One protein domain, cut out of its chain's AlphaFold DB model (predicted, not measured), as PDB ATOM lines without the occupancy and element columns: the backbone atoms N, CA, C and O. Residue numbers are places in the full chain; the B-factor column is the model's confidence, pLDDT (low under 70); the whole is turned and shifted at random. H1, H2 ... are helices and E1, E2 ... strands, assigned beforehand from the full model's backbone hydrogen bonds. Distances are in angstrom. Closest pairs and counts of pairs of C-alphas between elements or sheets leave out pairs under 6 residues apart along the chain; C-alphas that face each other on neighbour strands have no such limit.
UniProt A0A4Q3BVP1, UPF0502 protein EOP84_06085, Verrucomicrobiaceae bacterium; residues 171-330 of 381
ATOM      1  N   GLN A 171     117.742 167.721 175.802       94.81
ATOM      2  CA  GLN A 171     116.895 167.129 176.833       94.81
ATOM      3  C   GLN A 171     116.894 165.600 176.734       94.81
ATOM      4  O   GLN A 171     117.081 164.920 177.743       94.81
ATOM      5  N   GLU A 172     116.755 165.051 175.525       95.44
ATOM      6  CA  GLU A 172     116.800 163.603 175.287       95.44
ATOM      7  C   GLU A 172     118.163 163.007 175.650       95.44
ATOM      8  O   GLU A 172     118.222 162.015 176.376       95.44
ATOM      9  N   ALA A 173     119.261 163.637 175.218       94.94
ATOM     10  CA  ALA A 173     120.616 163.205 175.558       94.94
ATOM     11  C   ALA A 173     120.835 163.187 177.080       94.94
ATOM     12  O   ALA A 173     121.384 162.226 177.630       94.94
ATOM     13  N   ARG A 174     120.335 164.212 177.785       95.94
ATOM     14  CA  ARG A 174     120.400 164.295 179.248       95.94
ATOM     15  C   ARG A 174     119.577 163.204 179.930       95.94
ATOM     16  O   ARG A 174     120.072 162.593 180.878       95.94
ATOM     17  N   VAL A 175     118.342 162.964 179.487       96.88
ATOM     18  CA  VAL A 175     117.468 161.918 180.049       96.88
ATOM     19  C   VAL A 175     118.075 160.532 179.826       96.88
ATOM     20  O   VAL A 175     118.163 159.747 180.772       96.88
ATOM     21  N   LEU A 176     118.574 160.260 178.619       95.94
ATOM     22  CA  LEU A 176     119.237 159.004 178.273       95.94
ATOM     23  C   LEU A 176     120.501 158.777 179.114       95.94
ATOM     24  O   LEU A 176     120.657 157.715 179.714       95.94
ATOM     25  N   GLY A 177     121.357 159.795 179.246       95.81
ATOM     26  CA  GLY A 177     122.536 159.728 180.111       95.81
ATOM     27  C   GLY A 177     122.180 159.461 181.579       95.81
ATOM     28  O   GLY A 177     122.871 158.705 182.257       95.81
ATOM     29  N   CYS A 178     121.072 160.022 182.079       96.69
ATOM     30  CA  CYS A 178     120.613 159.763 183.446       96.69
ATOM     31  C   CYS A 178     120.121 158.321 183.631       96.69
ATOM     32  O   CYS A 178     120.404 157.721 184.666       96.69
ATOM     33  N   LEU A 179     119.414 157.752 182.650       96.56
ATOM     34  CA  LEU A 179     119.006 156.344 182.689       96.56
ATOM     35  C   LEU A 179     120.222 155.414 182.741       96.56
ATOM     36  O   LEU A 179     120.258 154.523 183.589       96.56
ATOM     37  N   LEU A 180     121.227 155.663 181.896       95.62
ATOM     38  CA  LEU A 180     122.454 154.863 181.850       95.62
ATOM     39  C   LEU A 180     123.261 154.956 183.150       95.62
ATOM     40  O   LEU A 180     123.698 153.944 183.695       95.62
ATOM     41  N   GLU A 181     123.410 156.164 183.697       96.00
ATOM     42  CA  GLU A 181     124.101 156.369 184.971       96.00
ATOM     43  C   GLU A 181     123.408 155.608 186.112       96.00
ATOM     44  O   GLU A 181     124.063 154.940 186.916       96.00
ATOM     45  N   LYS A 182     122.078 155.713 186.204       95.81
ATOM     46  CA  LYS A 182     121.311 155.162 187.328       95.81
ATOM     47  C   LYS A 182     121.068 153.659 187.229       95.81
ATOM     48  O   LYS A 182     120.932 153.041 188.282       95.81
ATOM     49  N   GLU A 183     121.068 153.073 186.032       95.00
ATOM     50  CA  GLU A 183     121.112 151.612 185.866       95.00
ATOM     51  C   GLU A 183     122.339 151.029 186.585       95.00
ATOM     52  O   GLU A 183     122.226 150.042 187.306       95.00
ATOM     53  N   ILE A 184     123.500 151.674 186.431       92.94
ATOM     54  CA  ILE A 184     124.766 151.171 186.971       92.94
ATOM     55  C   ILE A 184     124.945 151.532 188.450       92.94
ATOM     56  O   ILE A 184     125.310 150.676 189.253       92.94
ATOM     57  N   LEU A 185     124.726 152.798 188.821       93.62
ATOM     58  CA  LEU A 185     125.004 153.275 190.184       93.62
ATOM     59  C   LEU A 185     123.916 152.916 191.194       93.62
ATOM     60  O   LEU A 185     124.193 152.859 192.391       93.62
ATOM     61  N   THR A 186     122.676 152.755 190.738       93.88
ATOM     62  CA  THR A 186     121.507 152.570 191.607       93.88
ATOM     63  C   THR A 186     120.566 151.502 191.042       93.88
ATOM     64  O   THR A 186     119.408 151.813 190.741       93.88
ATOM     65  N   PRO A 187     121.031 150.244 190.901       92.25
ATOM     66  CA  PRO A 187     120.235 149.169 190.307       92.25
ATOM     67  C   PRO A 187     118.934 148.909 191.080       92.25
ATOM     68  O   PRO A 187     117.910 148.644 190.464       92.25
ATOM     69  N   ASP A 188     118.929 149.095 192.405       91.88
ATOM     70  CA  ASP A 188     117.744 148.897 193.257       91.88
ATOM     71  C   ASP A 188     116.586 149.851 192.924       91.88
ATOM     72  O   ASP A 188     115.415 149.549 193.158       91.88
ATOM     73  N   SER A 189     116.910 151.035 192.399       88.94
ATOM     74  CA  SER A 189     115.922 152.050 192.014       88.94
ATOM     75  C   SER A 189     115.530 151.967 190.538       88.94
ATOM     76  O   SER A 189     114.568 152.623 190.134       88.94
ATOM     77  N   TYR A 190     116.254 151.188 189.732       92.12
ATOM     78  CA  TYR A 190     116.015 151.030 188.303       92.12
ATOM     79  C   TYR A 190     115.000 149.899 188.042       92.12
ATOM     80  O   TYR A 190     115.058 148.864 188.706       92.12
ATOM     81  N   PRO A 191     114.053 150.036 187.090       94.25
ATOM     82  CA  PRO A 191     113.827 151.161 186.176       94.25
ATOM     83  C   PRO A 191     113.197 152.390 186.849       94.25
ATOM     84  O   PRO A 191     112.453 152.279 187.828       94.25
ATOM     85  N   LEU A 192     113.487 153.578 186.308       95.12
ATOM     86  CA  LEU A 192     113.174 154.854 186.958       95.12
ATOM     87  C   LEU A 192     111.757 155.350 186.656       95.12
ATOM     88  O   LEU A 192     111.237 155.187 185.556       95.12
ATOM     89  N   THR A 193     111.149 156.031 187.627       95.31
ATOM     90  CA  THR A 193     109.913 156.800 187.403       95.31
ATOM     91  C   THR A 193     110.232 158.165 186.775       95.31
ATOM     92  O   THR A 193     111.347 158.662 186.964       95.31
ATOM     93  N   PRO A 194     109.278 158.832 186.093       94.38
ATOM     94  CA  PRO A 194     109.516 160.169 185.540       94.38
ATOM     95  C   PRO A 194     109.936 161.202 186.603       94.38
ATOM     96  O   PRO A 194     110.790 162.041 186.336       94.38
ATOM     97  N   ASN A 195     109.443 161.087 187.842       94.94
ATOM     98  CA  ASN A 195     109.873 161.953 188.949       94.94
ATOM     99  C   ASN A 195     111.324 161.680 189.368       94.94
ATOM    100  O   ASN A 195     112.091 162.611 189.605       94.94
ATOM    101  N   SER A 196     111.724 160.407 189.441       95.44
ATOM    102  CA  SER A 196     113.115 160.034 189.726       95.44
ATOM    103  C   SER A 196     114.064 160.528 188.629       95.44
ATOM    104  O   SER A 196     115.168 160.976 188.932       95.44
ATOM    105  N   LEU A 197     113.623 160.490 187.367       96.00
ATOM    106  CA  LEU A 197     114.370 161.025 186.229       96.00
ATOM    107  C   LEU A 197     114.515 162.541 186.290       96.00
ATOM    108  O   LEU A 197     115.625 163.035 186.132       96.00
ATOM    109  N   LEU A 198     113.440 163.268 186.596       97.06
ATOM    110  CA  LEU A 198     113.480 164.719 186.780       97.06
ATOM    111  C   LEU A 198     114.540 165.127 187.816       97.06
ATOM    112  O   LEU A 198     115.367 166.006 187.561       97.06
ATOM    113  N   LEU A 199     114.562 164.437 188.962       96.56
ATOM    114  CA  LEU A 199     115.572 164.655 189.999       96.56
ATOM    115  C   LEU A 199     116.987 164.314 189.512       96.56
ATOM    116  O   LEU A 199     117.928 165.013 189.874       96.56
ATOM    117  N   ALA A 200     117.149 163.267 188.696       96.12
ATOM    118  CA  ALA A 200     118.439 162.865 188.134       96.12
ATOM    119  C   ALA A 200     118.962 163.841 187.059       96.12
ATOM    120  O   ALA A 200     120.170 164.091 186.998       96.12
ATOM    121  N   CYS A 201     118.085 164.407 186.227       96.69
ATOM    122  CA  CYS A 201     118.454 165.388 185.207       96.69
ATOM    123  C   CYS A 201     118.933 166.701 185.833       96.69
ATOM    124  O   CYS A 201     119.910 167.276 185.355       96.69
ATOM    125  N   ASN A 202     118.295 167.120 186.930       96.81
ATOM    126  CA  ASN A 202     118.547 168.391 187.617       96.81
ATOM    127  C   ASN A 202     119.579 168.297 188.757       96.81
ATOM    128  O   ASN A 202     119.647 169.180 189.612       96.81
ATOM    129  N   GLN A 203     120.387 167.231 188.802       95.50
ATOM    130  CA  GLN A 203     121.477 167.126 189.776       95.50
ATOM    131  C   GLN A 203     122.536 168.206 189.515       95.50
ATOM    132  O   GLN A 203     122.898 168.481 188.374       95.50
ATOM    133  N   THR A 204     123.064 168.808 190.579       94.06
ATOM    134  CA  THR A 204     124.149 169.803 190.485       94.06
ATOM    135  C   THR A 204     125.512 169.153 190.273       94.06
ATOM    136  O   THR A 204     126.428 169.768 189.737       94.06
ATOM    137  N   THR A 205     125.657 167.895 190.688       93.12
ATOM    138  CA  THR A 205     126.878 167.109 190.535       93.12
ATOM    139  C   THR A 205     126.794 166.223 189.305       93.12
ATOM    140  O   THR A 205     125.742 165.653 189.021       93.12
ATOM    141  N   SER A 206     127.921 166.016 188.630       91.81
ATOM    142  CA  SER A 206     128.005 165.138 187.456       91.81
ATOM    143  C   SER A 206     127.140 165.541 186.268       91.81
ATOM    144  O   SER A 206     126.824 164.696 185.432       91.81
ATOM    145  N   ARG A 207     126.801 166.827 186.168       95.19
ATOM    146  CA  ARG A 207     126.096 167.424 185.036       95.19
ATOM    147  C   ARG A 207     126.865 168.641 184.558       95.19
ATOM    148  O   ARG A 207     127.244 169.476 185.376       95.19
ATOM    149  N   ASP A 208     127.060 168.730 183.254       91.88
ATOM    150  CA  ASP A 208     127.562 169.935 182.609       91.88
ATOM    151  C   ASP A 208     126.813 170.124 181.280       91.88
ATOM    152  O   ASP A 208     126.868 169.232 180.428       91.88
ATOM    153  N   PRO A 209     126.011 171.193 181.116       93.38
ATOM    154  CA  PRO A 209     125.671 172.223 182.103       93.38
ATOM    155  C   PRO A 209     124.673 171.719 183.158       93.38
ATOM    156  O   PRO A 209     123.933 170.748 182.943       93.38
ATOM    157  N   VAL A 210     124.605 172.399 184.304       94.44
ATOM    158  CA  VAL A 210     123.551 172.164 185.304       94.44
ATOM    159  C   VAL A 210     122.218 172.669 184.749       94.44
ATOM    160  O   VAL A 210     122.100 173.824 184.349       94.44
ATOM    161  N   THR A 211     121.208 171.800 184.724       93.81
ATOM    162  CA  THR A 211     119.889 172.080 184.134       93.81
ATOM    163  C   THR A 211     118.806 172.222 185.196       93.81
ATOM    164  O   THR A 211     118.966 171.780 186.335       93.81
ATOM    165  N   ARG A 212     117.681 172.826 184.807       95.38
ATOM    166  CA  ARG A 212     116.457 172.924 185.613       95.38
ATOM    167  C   ARG A 212     115.246 172.571 184.758       95.38
ATOM    168  O   ARG A 212     114.423 173.429 184.468       95.38
ATOM    169  N   PHE A 213     115.184 171.322 184.320       96.38
ATOM    170  CA  PHE A 213     114.057 170.834 183.541       96.38
ATOM    171  C   PHE A 213     112.785 170.772 184.377       96.38
ATOM    172  O   PHE A 213     112.830 170.570 185.596       96.38
ATOM    173  N   THR A 214     111.664 170.915 183.691       97.25
ATOM    174  CA  THR A 214     110.306 170.707 184.183       97.25
ATOM    175  C   THR A 214     109.863 169.262 183.941       97.25
ATOM    176  O   THR A 214     110.471 168.521 183.166       97.25
ATOM    177  N   GLY A 215     108.791 168.835 184.617       95.88
ATOM    178  CA  GLY A 215     108.219 167.503 184.399       95.88
ATOM    179  C   GLY A 215     107.756 167.289 182.955       95.88
ATOM    180  O   GLY A 215     107.951 166.202 182.413       95.88
ATOM    181  N   ASP A 216     107.223 168.336 182.323       96.44
ATOM    182  CA  ASP A 216     106.729 168.290 180.946       96.44
ATOM    183  C   ASP A 216     107.876 168.131 179.939       96.44
ATOM    184  O   ASP A 216     107.790 167.294 179.044       96.44
ATOM    185  N   GLU A 217     108.996 168.839 180.127       96.00
ATOM    186  CA  GLU A 217     110.192 168.680 179.282       96.00
ATOM    187  C   GLU A 217     110.778 167.263 179.365       96.00
ATOM    188  O   GLU A 217     111.196 166.699 178.353       96.00
ATOM    189  N   VAL A 218     110.791 166.658 180.558       96.81
ATOM    190  CA  VAL A 218     111.256 165.272 180.736       96.81
ATOM    191  C   VAL A 218     110.283 164.277 180.104       96.81
ATOM    192  O   VAL A 218     110.720 163.307 179.486       96.81
ATOM    193  N   ALA A 219     108.973 164.500 180.235       95.38
ATOM    194  CA  ALA A 219     107.963 163.654 179.605       95.38
ATOM    195  C   ALA A 219     108.051 163.709 178.073       95.38
ATOM    196  O   ALA A 219     107.969 162.669 177.416       95.38
ATOM    197  N   GLU A 220     108.280 164.899 177.518       96.19
ATOM    198  CA  GLU A 220     108.476 165.107 176.088       96.19
ATOM    199  C   GLU A 220     109.750 164.423 175.581       96.19
ATOM    200  O   GLU A 220     109.711 163.678 174.602       96.19
ATOM    201  N   ALA A 221     110.862 164.569 176.306       95.88
ATOM    202  CA  ALA A 221     112.105 163.872 175.989       95.88
ATOM    203  C   ALA A 221     111.948 162.340 176.050       95.88
ATOM    204  O   ALA A 221     112.457 161.627 175.189       95.88
ATOM    205  N   LEU A 222     111.215 161.810 177.034       95.50
ATOM    206  CA  LEU A 222     110.921 160.373 177.118       95.50
ATOM    207  C   LEU A 222     110.075 159.886 175.940       95.50
ATOM    208  O   LEU A 222     110.287 158.769 175.463       95.50
ATOM    209  N   ARG A 223     109.131 160.705 175.469       94.25
ATOM    210  CA  ARG A 223     108.326 160.401 174.284       94.25
ATOM    211  C   ARG A 223     109.202 160.330 173.034       94.25
ATOM    212  O   ARG A 223     109.183 159.294 172.373       94.25
ATOM    213  N   GLY A 224     110.039 161.338 172.787       93.31
ATOM    214  CA  GLY A 224     110.976 161.341 171.656       93.31
ATOM    215  C   GLY A 224     111.984 160.184 171.700       93.31
ATOM    216  O   GLY A 224     112.222 159.516 170.693       93.31
ATOM    217  N   LEU A 225     112.501 159.839 172.885       93.31
ATOM    218  CA  LEU A 225     113.362 158.662 173.065       93.31
ATOM    219  C   LEU A 225     112.633 157.332 172.819       93.31
ATOM    220  O   LEU A 225     113.245 156.389 172.315       93.31
ATOM    221  N   SER A 226     111.344 157.248 173.164       91.19
ATOM    222  CA  SER A 226     110.522 156.059 172.902       91.19
ATOM    223  C   SER A 226     110.239 155.897 171.406       91.19
ATOM    224  O   SER A 226     110.316 154.788 170.887       91.19
ATOM    225  N   GLU A 227     109.972 156.999 170.696       90.38
ATOM    226  CA  GLU A 227     109.806 157.021 169.233       90.38
ATOM    227  C   GLU A 227     111.091 156.578 168.503       90.38
ATOM    228  O   GLU A 227     111.026 155.950 167.446       90.38
ATOM    229  N   LYS A 228     112.260 156.837 169.106       88.25
ATOM    230  CA  LYS A 228     113.589 156.408 168.630       88.25
ATOM    231  C   LYS A 228     113.997 155.005 169.102       88.25
ATOM    232  O   LYS A 228     115.133 154.603 168.873       88.25
ATOM    233  N   TYR A 229     113.113 154.272 169.783       88.94
ATOM    234  CA  TYR A 229     113.380 152.936 170.341       88.94
ATOM    235  C   TYR A 229     114.564 152.872 171.329       88.94
ATOM    236  O   TYR A 229     115.116 151.801 171.580       88.94
ATOM    237  N   LEU A 230     114.958 154.006 171.919       90.94
ATOM    238  CA  LEU A 230     116.065 154.083 172.883       90.94
ATOM    239  C   LEU A 230     115.606 153.900 174.330       90.94
ATOM    240  O   LEU A 230     116.430 153.622 175.204       90.94
ATOM    241  N   VAL A 231     114.309 154.069 174.587       94.00
ATOM    242  CA  VAL A 231     113.687 153.912 175.902       94.00
ATOM    243  C   VAL A 231     112.401 153.104 175.770       94.00
ATOM    244  O   VAL A 231     111.582 153.367 174.894       94.00
ATOM    245  N   GLU A 232     112.202 152.151 176.676       91.38
ATOM    246  CA  GLU A 232     110.976 151.371 176.804       91.38
ATOM    247  C   GLU A 232     110.215 151.767 178.078       91.38
ATOM    248  O   GLU A 232     110.780 151.998 179.154       91.38
ATOM    249  N   LYS A 233     108.889 151.865 177.950       91.88
ATOM    250  CA  LYS A 233     107.981 152.189 179.051       91.88
ATOM    251  C   LYS A 233     107.372 150.911 179.621       91.88
ATOM    252  O   LYS A 233     106.516 150.283 179.001       91.88
ATOM    253  N   ASN A 234     107.724 150.585 180.857       89.19
ATOM    254  CA  ASN A 234     107.149 149.470 181.593       89.19
ATOM    255  C   ASN A 234     105.879 149.906 182.347       89.19
ATOM    256  O   ASN A 234     105.917 150.751 183.248       89.19
ATOM    257  N   LEU A 235     104.741 149.314 181.968       82.69
ATOM    258  CA  LEU A 235     103.404 149.608 182.505       82.69
ATOM    259  C   LEU A 235     102.923 148.604 183.572       82.69
ATOM    260  O   LEU A 235     101.764 148.643 183.969       82.69
ATOM    261  N   GLY A 236     103.781 147.702 184.054       73.19
ATOM    262  CA  GLY A 236     103.378 146.597 184.938       73.19
ATOM    263  C   GLY A 236     103.104 146.948 186.409       73.19
ATOM    264  O   GLY A 236     102.883 146.037 187.197       73.19
ATOM    265  N   GLY A 237     103.155 148.221 186.815       78.75
ATOM    266  CA  GLY A 237     103.051 148.625 188.223       78.75
ATOM    267  C   GLY A 237     102.213 149.882 188.458       78.75
ATOM    268  O   GLY A 237     101.642 150.453 187.535       78.75
ATOM    269  N   ARG A 238     102.169 150.344 189.719       83.19
ATOM    270  CA  ARG A 238     101.382 151.520 190.153       83.19
ATOM    271  C   ARG A 238     101.743 152.814 189.411       83.19
ATOM    272  O   ARG A 238     100.894 153.687 189.272       83.19
ATOM    273  N   ALA A 239     102.993 152.953 188.981       86.62
ATOM    274  CA  ALA A 239     103.482 154.097 188.223       86.62
ATOM    275  C   ALA A 239     104.288 153.607 187.012       86.62
ATOM    276  O   ALA A 239     104.981 152.591 187.136       86.62
ATOM    277  N   PRO A 240     104.231 154.317 185.867       91.19
ATOM    278  CA  PRO A 240     105.038 153.973 184.708       91.19
ATOM    279  C   PRO A 240     106.521 154.119 185.048       91.19
ATOM    280  O   PRO A 240     106.944 155.130 185.619       91.19
ATOM    281  N   LYS A 241     107.299 153.102 184.685       94.50
ATOM    282  CA  LYS A 241     108.757 153.106 184.814       94.50
ATOM    283  C   LYS A 241     109.390 153.070 183.431       94.50
ATOM    284  O   LYS A 241     108.795 152.530 182.502       94.50
ATOM    285  N   PHE A 242     110.577 153.638 183.307       95.56
ATOM    286  CA  PHE A 242     111.298 153.757 182.048       95.56
ATOM    287  C   PHE A 242     112.647 153.060 182.152       95.56
ATOM    288  O   PHE A 242     113.372 153.231 183.139       95.56
ATOM    289  N   GLU A 243     112.956 152.274 181.128       93.81
ATOM    290  CA  GLU A 243     114.231 151.591 180.951       93.81
ATOM    291  C   GLU A 243     114.868 152.011 179.630       93.81
ATOM    292  O   GLU A 243     114.164 152.299 178.668       93.81
ATOM    293  N   HIS A 244     116.193 152.097 179.580       93.81
ATOM    294  CA  HIS A 244     116.908 152.310 178.327       93.81
ATOM    295  C   HIS A 244     117.093 150.981 177.583       93.81
ATOM    296  O   HIS A 244     117.219 149.925 178.202       93.81
ATOM    297  N   CYS A 245     117.152 151.070 176.257       90.25
ATOM    298  CA  CYS A 245     117.374 149.942 175.351       90.25
ATOM    299  C   CYS A 245     118.673 150.102 174.544       90.25
ATOM    300  O   CYS A 245     118.913 149.365 173.591       90.25
ATOM    301  N   ILE A 246     119.534 151.065 174.904       86.88
ATOM    302  CA  ILE A 246     120.709 151.419 174.088       86.88
ATOM    303  C   ILE A 246     121.695 150.255 173.942       86.88
ATOM    304  O   ILE A 246     122.366 150.139 172.923       86.88
ATOM    305  N   GLN A 247     121.763 149.386 174.955       83.44
ATOM    306  CA  GLN A 247     122.618 148.200 174.943       83.44
ATOM    307  C   GLN A 247     122.249 147.254 173.794       83.44
ATOM    308  O   GLN A 247     123.133 146.698 173.156       83.44
ATOM    309  N   ASP A 248     120.953 147.116 173.509       80.19
ATOM    310  CA  ASP A 248     120.425 146.185 172.517       80.19
ATOM    311  C   ASP A 248     120.431 146.834 171.129       80.19
ATOM    312  O   ASP A 248     120.724 146.177 170.132       80.19
ATOM    313  N   VAL A 249     120.180 148.147 171.070       81.12
ATOM    314  CA  VAL A 249     120.205 148.928 169.824       81.12
ATOM    315  C   VAL A 249     121.626 149.053 169.274       81.12
ATOM    316  O   VAL A 249     121.831 148.907 168.071       81.12
ATOM    317  N   LEU A 250     122.612 149.311 170.140       80.88
ATOM    318  CA  LEU A 250     123.997 149.595 169.743       80.88
ATOM    319  C   LEU A 250     124.980 148.475 170.086       80.88
ATOM    320  O   LEU A 250     126.176 148.631 169.874       80.88
ATOM    321  N   SER A 251     124.478 147.344 170.595       82.19
ATOM    322  CA  SER A 251     125.286 146.174 170.970       82.19
ATOM    323  C   SER A 251     126.495 146.531 171.849       82.19
ATOM    324  O   SER A 251     127.570 145.958 171.687       82.19
ATOM    325  N   MET A 252     126.320 147.496 172.761       85.19
ATOM    326  CA  MET A 252     127.419 148.049 173.556       85.19
ATOM    327  C   MET A 252     127.722 147.243 174.815       85.19
ATOM    328  O   MET A 252     126.823 146.821 175.550       85.19
ATOM    329  N   GLN A 253     129.008 147.152 175.135       90.12
ATOM    330  CA  GLN A 253     129.517 146.618 176.391       90.12
ATOM    331  C   GLN A 253     129.389 147.622 177.548       90.12
ATOM    332  O   GLN A 253     129.101 148.808 177.384       90.12
ATOM    333  N   ARG A 254     129.625 147.155 178.780       90.12
ATOM    334  CA  ARG A 254     129.530 148.000 179.982       90.12
ATOM    335  C   ARG A 254     130.556 149.143 179.996       90.12
ATOM    336  O   ARG A 254     130.201 150.238 180.428       90.12
ATOM    337  N   SER A 255     131.781 148.888 179.538       92.88
ATOM    338  CA  SER A 255     132.858 149.880 179.398       92.88
ATOM    339  C   SER A 255     132.448 151.014 178.454       92.88
ATOM    340  O   SER A 255     132.472 152.186 178.831       92.88
ATOM    341  N   GLU A 256     131.961 150.656 177.270       93.12
ATOM    342  CA  GLU A 256     131.456 151.578 176.246       93.12
ATOM    343  C   GLU A 256     130.292 152.422 176.787       93.12
ATOM    344  O   GLU A 256     130.335 153.656 176.739       93.12
ATOM    345  N   ARG A 257     129.284 151.791 177.409       93.31
ATOM    346  CA  ARG A 257     128.152 152.517 178.016       93.31
ATOM    347  C   ARG A 257     128.613 153.520 179.076       93.31
ATOM    348  O   ARG A 257     128.049 154.611 179.154       93.31
ATOM    349  N   ALA A 258     129.631 153.192 179.875       94.94
ATOM    350  CA  ALA A 258     130.163 154.105 180.886       94.94
ATOM    351  C   ALA A 258     130.786 155.363 180.258       94.94
ATOM    352  O   ALA A 258     130.478 156.478 180.691       94.94
ATOM    353  N   VAL A 259     131.599 155.198 179.211       95.56
ATOM    354  CA  VAL A 259     132.205 156.320 178.472       95.56
ATOM    355  C   VAL A 259     131.127 157.183 177.824       95.56
ATOM    356  O   VAL A 259     131.113 158.403 178.013       95.56
ATOM    357  N   LEU A 260     130.168 156.560 177.133       94.56
ATOM    358  CA  LEU A 260     129.074 157.276 176.482       94.56
ATOM    359  C   LEU A 260     128.223 158.064 177.488       94.56
ATOM    360  O   LEU A 260     127.878 159.216 177.237       94.56
ATOM    361  N   THR A 261     127.937 157.480 178.653       95.69
ATOM    362  CA  THR A 261     127.202 158.147 179.742       95.69
ATOM    363  C   THR A 261     127.896 159.435 180.177       95.69
ATOM    364  O   THR A 261     127.255 160.477 180.321       95.69
ATOM    365  N   VAL A 262     129.218 159.387 180.358       95.88
ATOM    366  CA  VAL A 262     130.013 160.550 180.765       95.88
ATOM    367  C   VAL A 262     130.017 161.630 179.681       95.88
ATOM    368  O   VAL A 262     129.873 162.808 180.019       95.88
ATOM    369  N   LEU A 263     130.114 161.250 178.404       95.12
ATOM    370  CA  LEU A 263     130.045 162.189 177.280       95.12
ATOM    371  C   LEU A 263     128.656 162.833 177.135       95.12
ATOM    372  O   LEU A 263     128.574 164.039 176.923       95.12
ATOM    373  N   LEU A 264     127.568 162.077 177.314       94.25
ATOM    374  CA  LEU A 264     126.192 162.598 177.241       94.25
ATOM    375  C   LEU A 264     125.863 163.577 178.381       94.25
ATOM    376  O   LEU A 264     125.110 164.533 178.197       94.25
ATOM    377  N   LEU A 265     126.394 163.336 179.583       95.25
ATOM    378  CA  LEU A 265     126.052 164.123 180.774       95.25
ATOM    379  C   LEU A 265     126.910 165.373 180.966       95.25
ATOM    380  O   LEU A 265     126.465 166.299 181.653       95.25
ATOM    381  N   ARG A 266     128.135 165.368 180.432       94.38
ATOM    382  CA  ARG A 266     129.137 166.416 180.670       94.38
ATOM    383  C   ARG A 266     129.766 166.991 179.396       94.38
ATOM    384  O   ARG A 266     130.618 167.864 179.494       94.38
ATOM    385  N   GLY A 267     129.388 166.503 178.217       91.94
ATOM    386  CA  GLY A 267     129.906 167.012 176.952       91.94
ATOM    387  C   GLY A 267     131.381 166.654 176.692       91.94
ATOM    388  O   GLY A 267     131.846 165.596 177.145       91.94
ATOM    389  N   PRO A 268     132.108 167.503 175.931       92.81
ATOM    390  CA  PRO A 268     133.456 167.208 175.454       92.81
ATOM    391  C   PRO A 268     134.471 167.023 176.585       92.81
ATOM    392  O   PRO A 268     134.646 167.919 177.407       92.81
ATOM    393  N   GLN A 269     135.172 165.889 176.607       94.31
ATOM    394  CA  GLN A 269     136.132 165.549 177.668       94.31
ATOM    395  C   GLN A 269     137.391 164.888 177.118       94.31
ATOM    396  O   GLN A 269     137.357 164.246 176.070       94.31
ATOM    397  N   SER A 270     138.502 165.036 177.834       94.62
ATOM    398  CA  SER A 270     139.742 164.308 177.541       94.62
ATOM    399  C   SER A 270     139.677 162.853 178.027       94.62
ATOM    400  O   SER A 270     138.928 162.535 178.954       94.62
ATOM    401  N   ALA A 271     140.501 161.964 177.463       94.31
ATOM    402  CA  ALA A 271     140.554 160.559 177.883       94.31
ATOM    403  C   ALA A 271     140.885 160.392 179.382       94.31
ATOM    404  O   ALA A 271     140.305 159.547 180.066       94.31
ATOM    405  N   GLY A 272     141.756 161.252 179.927       94.06
ATOM    406  CA  GLY A 272     142.090 161.257 181.354       94.06
ATOM    407  C   GLY A 272     140.902 161.621 182.253       94.06
ATOM    408  O   GLY A 272     140.672 160.968 183.272       94.06
ATOM    409  N   GLU A 273     140.109 162.621 181.860       94.50
ATOM    410  CA  GLU A 273     138.890 162.996 182.586       94.50
ATOM    411  C   GLU A 273     137.815 161.919 182.499       94.50
ATOM    412  O   GLU A 273     137.152 161.649 183.502       94.50
ATOM    413  N   ILE A 274     137.653 161.302 181.322       95.81
ATOM    414  CA  ILE A 274     136.719 160.191 181.118       95.81
ATOM    415  C   ILE A 274     137.066 159.076 182.099       95.81
ATOM    416  O   ILE A 274     136.215 158.737 182.917       95.81
ATOM    417  N   ARG A 275     138.322 158.608 182.119       95.25
ATOM    418  CA  ARG A 275     138.778 157.549 183.035       95.25
ATOM    419  C   ARG A 275     138.454 157.858 184.498       95.25
ATOM    420  O   ARG A 275     137.939 157.003 185.214       95.25
ATOM    421  N   GLN A 276     138.740 159.082 184.946       95.25
ATOM    422  CA  GLN A 276     138.483 159.492 186.327       95.25
ATOM    423  C   GLN A 276     136.980 159.538 186.647       95.25
ATOM    424  O   GLN A 276     136.560 159.189 187.749       95.25
ATOM    425  N   ARG A 277     136.153 160.002 185.704       94.75
ATOM    426  CA  ARG A 277     134.713 160.215 185.916       94.75
ATOM    427  C   ARG A 277     133.890 158.945 185.696       94.75
ATOM    428  O   ARG A 277     132.798 158.848 186.255       94.75
ATOM    429  N   THR A 278     134.407 157.972 184.947       96.00
ATOM    430  CA  THR A 278     133.793 156.651 184.778       96.00
ATOM    431  C   THR A 278     134.072 155.704 185.936       96.00
ATOM    432  O   THR A 278     133.404 154.685 185.996       96.00
ATOM    433  N   ASP A 279     134.975 156.018 186.869       93.31
ATOM    434  CA  ASP A 279     135.439 155.090 187.918       93.31
ATOM    435  C   ASP A 279     134.302 154.414 188.711       93.31
ATOM    436  O   ASP A 279     134.334 153.217 188.985       93.31
ATOM    437  N   ARG A 280     133.221 155.157 188.994       92.69
ATOM    438  CA  ARG A 280     132.029 154.619 189.678       92.69
ATOM    439  C   ARG A 280     131.103 153.795 188.767       92.69
ATOM    440  O   ARG A 280     130.281 153.043 189.278       92.69
ATOM    441  N   LEU A 281     131.187 153.969 187.447       93.00
ATOM    442  CA  LEU A 281     130.383 153.264 186.438       93.00
ATOM    443  C   LEU A 281     131.079 151.978 185.958       93.00
ATOM    444  O   LEU A 281     130.479 150.898 185.920       93.00
ATOM    445  N   HIS A 282     132.348 152.117 185.580       94.88
ATOM    446  CA  HIS A 282     133.231 151.070 185.095       94.88
ATOM    447  C   HIS A 282     134.685 151.449 185.403       94.88
ATOM    448  O   HIS A 282     135.160 152.514 184.999       94.88
ATOM    449  N   THR A 283     135.396 150.563 186.097       94.88
ATOM    450  CA  THR A 283     136.808 150.758 186.426       94.88
ATOM    451  C   THR A 283     137.674 150.293 185.260       94.88
ATOM    452  O   THR A 283     137.733 149.101 184.974       94.88
ATOM    453  N   PHE A 284     138.352 151.234 184.605       94.12
ATOM    454  CA  PHE A 284     139.326 150.946 183.548       94.12
ATOM    455  C   PHE A 284     140.706 150.657 184.138       94.12
ATOM    456  O   PHE A 284     141.194 151.391 185.009       94.12
ATOM    457  N   SER A 285     141.359 149.617 183.627       93.44
ATOM    458  CA  SER A 285     142.686 149.176 184.064       93.44
ATOM    459  C   SER A 285     143.775 150.204 183.732       93.44
ATOM    460  O   SER A 285     144.619 150.522 184.575       93.44
ATOM    461  N   SER A 286     143.718 150.800 182.541       94.44
ATOM    462  CA  SER A 286     144.705 151.755 182.036       94.44
ATOM    463  C   SER A 286     144.038 152.922 181.295       94.44
ATOM    464  O   SER A 286     142.827 152.944 181.086       94.44
ATOM    465  N   LEU A 287     144.829 153.941 180.941       94.12
ATOM    466  CA  LEU A 287     144.367 155.002 180.036       94.12
ATOM    467  C   LEU A 287     144.207 154.481 178.597       94.12
ATOM    468  O   LEU A 287     143.339 154.952 177.874       94.12
ATOM    469  N   GLU A 288     145.011 153.489 178.218       94.56
ATOM    470  CA  GLU A 288     144.996 152.854 176.899       94.56
ATOM    471  C   GLU A 288     143.665 152.141 176.631       94.56
ATOM    472  O   GLU A 288     143.082 152.337 175.575       94.56
ATOM    473  N   GLU A 289     143.092 151.452 177.625       94.69
ATOM    474  CA  GLU A 289     141.771 150.804 177.504       94.69
ATOM    475  C   GLU A 289     140.645 151.817 177.193       94.69
ATOM    476  O   GLU A 289     139.692 151.527 176.465       94.69
ATOM    477  N   VAL A 290     140.757 153.044 177.721       95.06
ATOM    478  CA  VAL A 290     139.809 154.128 177.421       95.06
ATOM    479  C   VAL A 290     139.991 154.628 175.986       95.06
ATOM    480  O   VAL A 290     138.998 154.827 175.289       95.06
ATOM    481  N   GLU A 291     141.232 154.798 175.526       94.25
ATOM    482  CA  GLU A 291     141.551 155.191 174.142       94.25
ATOM    483  C   GLU A 291     141.133 154.122 173.118       94.25
ATOM    484  O   GLU A 291     140.608 154.454 172.053       94.25
ATOM    485  N   GLU A 292     141.280 152.837 173.444       94.69
ATOM    486  CA  GLU A 292     140.771 151.723 172.633       94.69
ATOM    487  C   GLU A 292     139.245 151.781 172.514       94.69
ATOM    488  O   GLU A 292     138.698 151.698 171.413       94.69
ATOM    489  N   THR A 293     138.553 152.013 173.635       94.25
ATOM    490  CA  THR A 293     137.092 152.183 173.652       94.25
ATOM    491  C   THR A 293     136.662 153.395 172.809       94.25
ATOM    492  O   THR A 293     135.673 153.338 172.078       94.25
ATOM    493  N   LEU A 294     137.407 154.503 172.868       94.25
ATOM    494  CA  LEU A 294     137.143 155.705 172.067       94.25
ATOM    495  C   LEU A 294     137.416 155.488 170.577       94.25
ATOM    496  O   LEU A 294     136.665 155.995 169.743       94.25
ATOM    497  N   THR A 295     138.441 154.710 170.243       93.44
ATOM    498  CA  THR A 295     138.754 154.324 168.863       93.44
ATOM    499  C   THR A 295     137.650 153.432 168.299       93.44
ATOM    500  O   THR A 295     137.162 153.694 167.203       93.44
ATOM    501  N   TRP A 296     137.147 152.473 169.084       92.25
ATOM    502  CA  TRP A 296     135.979 151.673 168.707       92.25
ATOM    503  C   TRP A 296     134.741 152.538 168.425       92.25
ATOM    504  O   TRP A 296     134.015 152.281 167.467       92.25
ATOM    505  N   PHE A 297     134.518 153.607 169.200       91.38
ATOM    506  CA  PHE A 297     133.432 154.552 168.924       91.38
ATOM    507  C   PHE A 297     133.623 155.356 167.632       91.38
ATOM    508  O   PHE A 297     132.632 155.706 166.989       91.38
ATOM    509  N   ILE A 298     134.860 155.686 167.263       91.88
ATOM    510  CA  ILE A 298     135.168 156.399 166.014       91.88
ATOM    511  C   ILE A 298     134.970 155.465 164.812       91.88
ATOM    512  O   ILE A 298     134.354 155.864 163.826       91.88
ATOM    513  N   ASP A 299     135.419 154.216 164.933       90.44
ATOM    514  CA  ASP A 299     135.391 153.206 163.868       90.44
ATOM    515  C   ASP A 299     134.107 152.356 163.868       90.44
ATOM    516  O   ASP A 299     134.033 151.317 163.203       90.44
ATOM    517  N   TYR A 300     133.085 152.772 164.623       86.81
ATOM    518  CA  TYR A 300     131.870 151.988 164.818       86.81
ATOM    519  C   TYR A 300     131.221 151.628 163.461       86.81
ATOM    520  O   TYR A 300     130.946 152.532 162.664       86.81
ATOM    521  N   PRO A 301     130.928 150.337 163.175       78.62
ATOM    522  CA  PRO A 301     130.593 149.855 161.825       78.62
ATOM    523  C   PRO A 301     129.402 150.534 161.154       78.62
ATOM    524  O   PRO A 301     129.279 150.520 159.930       78.62
ATOM    525  N   HIS A 302     128.492 151.086 161.952       76.12
ATOM    526  CA  HIS A 302     127.284 151.717 161.443       76.12
ATOM    527  C   HIS A 302     127.443 153.231 161.262       76.12
ATOM    528  O   HIS A 302     126.660 153.813 160.521       76.12
ATOM    529  N   GLY A 303     128.486 153.843 161.831       82.88
ATOM    530  CA  GLY A 303     128.837 155.259 161.716       82.88
ATOM    531  C   GLY A 303     129.490 155.770 163.007       82.88
ATOM    532  O   GLY A 303     129.226 155.218 164.073       82.88
ATOM    533  N   PRO A 304     130.329 156.817 162.956       87.31
ATOM    534  CA  PRO A 304     131.075 157.271 164.125       87.31
ATOM    535  C   PRO A 304     130.132 157.757 165.232       87.31
ATOM    536  O   PRO A 304     129.279 158.621 165.024       87.31
ATOM    537  N   LEU A 305     130.314 157.219 166.434       88.75
ATOM    538  CA  LEU A 305     129.578 157.593 167.645       88.75
ATOM    539  C   LEU A 305     130.198 158.785 168.366       88.75
ATOM    540  O   LEU A 305     129.508 159.563 169.032       88.75
ATOM    541  N   VAL A 306     131.515 158.904 168.251       91.44
ATOM    542  CA  VAL A 306     132.336 159.912 168.910       91.44
ATOM    543  C   VAL A 306     133.274 160.514 167.878       91.44
ATOM    544  O   VAL A 306     133.753 159.836 166.974       91.44
ATOM    545  N   ARG A 307     133.551 161.806 168.024       91.19
ATOM    546  CA  ARG A 307     134.541 162.532 167.237       91.19
ATOM    547  C   ARG A 307     135.654 163.025 168.141       91.19
ATOM    548  O   ARG A 307     135.401 163.655 169.171       91.19
ATOM    549  N   ARG A 308     136.892 162.795 167.712       92.06
ATOM    550  CA  ARG A 308     138.075 163.396 168.323       92.06
ATOM    551  C   ARG A 308     138.225 164.841 167.848       92.06
ATOM    552  O   ARG A 308     138.212 165.118 166.649       92.06
ATOM    553  N   ILE A 309     138.365 165.758 168.794       88.75
ATOM    554  CA  ILE A 309     138.674 167.167 168.569       88.75
ATOM    555  C   ILE A 309     140.174 167.343 168.844       88.75
ATOM    556  O   ILE A 309     140.593 167.170 169.996       88.75
ATOM    557  N   PRO A 310     140.984 167.656 167.814       85.69
ATOM    558  CA  PRO A 310     142.422 167.813 167.972       85.69
ATOM    559  C   PRO A 310     142.758 169.038 168.828       85.69
ATOM    560  O   PRO A 310     141.943 169.946 169.014       85.69
ATOM    561  N   VAL A 311     143.990 169.068 169.333       85.81
ATOM    562  CA  VAL A 311     144.547 170.233 170.027       85.81
ATOM    563  C   VAL A 311     144.618 171.410 169.041       85.81
ATOM    564  O   VAL A 311     145.252 171.305 167.995       85.81
ATOM    565  N   GLY A 312     143.951 172.520 169.356       72.44
ATOM    566  CA  GLY A 312     143.857 173.708 168.502       72.44
ATOM    567  C   GLY A 312     143.376 174.935 169.283       72.44
ATOM    568  O   GLY A 312     142.944 174.784 170.425       72.44
ATOM    569  N   GLU A 313     143.518 176.126 168.683       54.12
ATOM    570  CA  GLU A 313     143.183 177.481 169.181       54.12
ATOM    571  C   GLU A 313     142.569 177.541 170.601       54.12
ATOM    572  O   GLU A 313     141.365 177.684 170.789       54.12
ATOM    573  N   GLY A 314     143.416 177.407 171.630       69.88
ATOM    574  CA  GLY A 314     143.034 177.572 173.042       69.88
ATOM    575  C   GLY A 314     142.836 176.290 173.868       69.88
ATOM    576  O   GLY A 314     142.736 176.383 175.092       69.88
ATOM    577  N   ARG A 315     142.837 175.089 173.271       71.81
ATOM    578  CA  ARG A 315     142.784 173.810 174.013       71.81
ATOM    579  C   ARG A 315     144.179 173.228 174.210       71.81
ATOM    580  O   ARG A 315     144.985 173.210 173.290       71.81
ATOM    581  N   ARG A 316     144.457 172.731 175.420       77.88
ATOM    582  CA  ARG A 316     145.757 172.132 175.790       77.88
ATOM    583  C   ARG A 316     145.798 170.609 175.637       77.88
ATOM    584  O   ARG A 316     146.877 170.037 175.708       77.88
ATOM    585  N   VAL A 317     144.640 169.964 175.479       86.31
ATOM    586  CA  VAL A 317     144.479 168.502 175.473       86.31
ATOM    587  C   VAL A 317     143.442 168.114 174.419       86.31
ATOM    588  O   VAL A 317     142.499 168.872 174.173       86.31
ATOM    589  N   GLU A 318     143.622 166.947 173.801       89.31
ATOM    590  CA  GLU A 318     142.630 166.348 172.907       89.31
ATOM    591  C   GLU A 318     141.337 166.055 173.672       89.31
ATOM    592  O   GLU A 318     141.350 165.624 174.828       89.31
ATOM    593  N   THR A 319     140.205 166.324 173.030       92.75
ATOM    594  CA  THR A 319     138.884 166.144 173.646       92.75
ATOM    595  C   THR A 319     137.987 165.346 172.722       92.75
ATOM    596  O   THR A 319     138.071 165.462 171.504       92.75
ATOM    597  N   PHE A 320     137.113 164.537 173.297       93.06
ATOM    598  CA  PHE A 320     136.200 163.661 172.582       93.06
ATOM    599  C   PHE A 320     134.776 164.148 172.793       93.06
ATOM    600  O   PHE A 320     134.406 164.498 173.913       93.06
ATOM    601  N   VAL A 321     133.982 164.183 171.725       92.19
ATOM    602  CA  VAL A 321     132.579 164.606 171.765       92.19
ATOM    603  C   VAL A 321     131.685 163.557 171.123       92.19
ATOM    604  O   VAL A 321     132.057 162.964 170.114       92.19
ATOM    605  N   HIS A 322     130.511 163.312 171.700       92.00
ATOM    606  CA  HIS A 322     129.545 162.390 171.109       92.00
ATOM    607  C   HIS A 322     128.851 163.021 169.892       92.00
ATOM    608  O   HIS A 322     128.621 164.229 169.853       92.00
ATOM    609  N   LEU A 323     128.478 162.192 168.919       90.44
ATOM    610  CA  LEU A 323     127.796 162.607 167.687       90.44
ATOM    611  C   LEU A 323     126.293 162.290 167.682       90.44
ATOM    612  O   LEU A 323     125.589 162.664 166.755       90.44
ATOM    613  N   LEU A 324     125.778 161.676 168.754       86.81
ATOM    614  CA  LEU A 324     124.346 161.370 168.913       86.81
ATOM    615  C   LEU A 324     123.441 162.610 169.011       86.81
ATOM    616  O   LEU A 324     122.224 162.479 168.999       86.81
ATOM    617  N   SER A 325     124.003 163.808 169.180       83.31
ATOM    618  CA  SER A 325     123.238 165.054 169.182       83.31
ATOM    619  C   SER A 325     123.906 166.051 168.240       83.31
ATOM    620  O   SER A 325     125.090 166.340 168.437       83.31
ATOM    621  N   PRO A 326     123.173 166.627 167.271       68.94
ATOM    622  CA  PRO A 326     123.715 167.669 166.401       68.94
ATOM    623  C   PRO A 326     124.280 168.852 167.204       68.94
ATOM    624  O   PRO A 326     125.369 169.337 166.919       68.94
ATOM    625  N   ALA A 327     123.602 169.229 168.295       61.88
ATOM    626  CA  ALA A 327     124.012 170.316 169.186       61.88
ATOM    627  C   ALA A 327     125.309 170.036 169.972       61.88
ATOM    628  O   ALA A 327     125.921 170.963 170.493       61.88
ATOM    629  N   ALA A 328     125.729 168.771 170.087       59.41
ATOM    630  CA  ALA A 328     127.011 168.414 170.694       59.41
ATOM    631  C   ALA A 328     128.156 168.426 169.666       59.41
ATOM    632  O   ALA A 328     129.293 168.740 170.019       59.41
ATOM    633  N   ALA A 329     127.864 168.099 168.401       55.59
ATOM    634  CA  ALA A 329     128.856 168.008 167.332       55.59
ATOM    635  C   ALA A 329     129.413 169.382 166.926       55.59
ATOM    636  O   ALA A 329     130.627 169.498 166.714       55.59
ATOM    637  N   ASP A 330     128.566 170.410 166.906       50.72
ATOM    638  CA  ASP A 330     128.956 171.809 166.725       50.72
ATOM    639  C   ASP A 330     129.392 172.352 168.084       50.72
ATOM    640  O   ASP A 330     128.605 172.912 168.843       50.72
TER     641      ASP A 330
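AT A GLANCE: This is residues 171 to 330 of the 381 residues of the protein "UPF0502 protein EOP84_06085" of Verrucomicrobiaceae bacterium (UniProt A0A4Q3BVP1). Two lobes sit end to end, each made of three helices that meet at nearly right angles and a two-stranded hairpin; H1, H2, H3 and the hairpin E1 and E2 make one lobe, and H5, H6, H7 and the hairpin E3 and E4 the other. H1 and H5 pack on each other in the middle and join the lobes, the short H4 lies on the way from the first lobe to the second, and the short H8 lies beside E4 near the end of the printed part. The printed part has 160 residues, with eight named helices and four named strands in the order H1 H2 H3 E1 E2 H4 H5 H6 H7 E3 E4 H8; both sheets have two strands, E1 - E2 and E3 - E4, each antiparallel. The class is mostly helix. The whole is compact, with a radius of gyration of the C-alphas of 15.6 A, and elongated, spanning 50 by 29 by 28 A.

IN THESE COORDINATES: Begin at the first sheet: E1 is residues 231 to 234 and E2 is residues 241 to 244. Find C-alpha 171 at (116.895, 167.129, 176.833), where H1 begins; it runs over residues 171 to 185, 20.9 A, to C-alpha 185 at (125.004, 153.275, 190.184). H2 is residues 194 to 201, and H3 is residues 215 to 227, 18.5 A long. After E2 come H4, residues 246 to 250, and H5, residues 254 to 266, 18.4 A long. H6 is residues 271 to 278, and H7 is residues 287 to 298, 16.8 A long. The second sheet follows with E3, residues 306 to 309, and E4, residues 319 to 322. H8, residues 326 to 329, ends at C-alpha 329 at (128.856, 168.008, 167.332).

HOW THE PARTS SIT: Look first at the hairpin E1 and E2, where N 232 and O 243 are 2.8 A apart, within hydrogen-bond range. The closest C-alphas of H3 and E1 are those of Leu 225 and Val 231, 5.5 A apart; those of H1 and E2 are Leu 179 and His 244, 6.3 A. H1 and H5 are the hubs, touching three helices each. With residues 171 to 176 alone, H1 touches H3 about perpendicular at 86 degrees, closest at the C-alphas of Glu 172 and Ala 221, 4.8 A. With residues 174 to 179 alone, it touches H2 at 87 degrees, about perpendicular, closest at the C-alphas of Cys 178 and Ala 200, 6.0 A. Now cross to H5: it touches H1 at a steep tilt of 44 degrees, opposite ways, and the closest C-alphas, Gly 177 and Thr 261, are 4.9 A apart. With residues 258 to 263 alone, H5 touches H6 at 81 degrees, about perpendicular, closest at the C-alphas of Ala 258 and Thr 278, 5.9 A. H5 and H7 only just touch, with 3 pairs of C-alphas within 8 A, the closest being Glu 256 and Thr 293, 6.2 A. In the hairpin E3 and E4, N 309 and O 319 are 2.7 A apart, within hydrogen-bond range. The closest C-alphas of H7 and E3 are Ile 298 and Val 306, 5.4 A. H4 and H5 are close but not clearly touching, and H8 touches no helix. Every O i to N i+4 pair is within hydrogen-bond range in H2, H3, H4, H5, H6 and H7; in H1 10 of 11 are, and H8 is too short for such a pair.

THE WHOLE: The two C-alphas farthest apart are those of Arg 238 and Glu 313, 53.5 A, each in the link of a hairpin. The printed part has no cut, and the link from H2 to H3, residues 202 to 214, is long. The mean pLDDT of the printed part is 90.5; residues 313 to 314 and 326 to 330 are under 70.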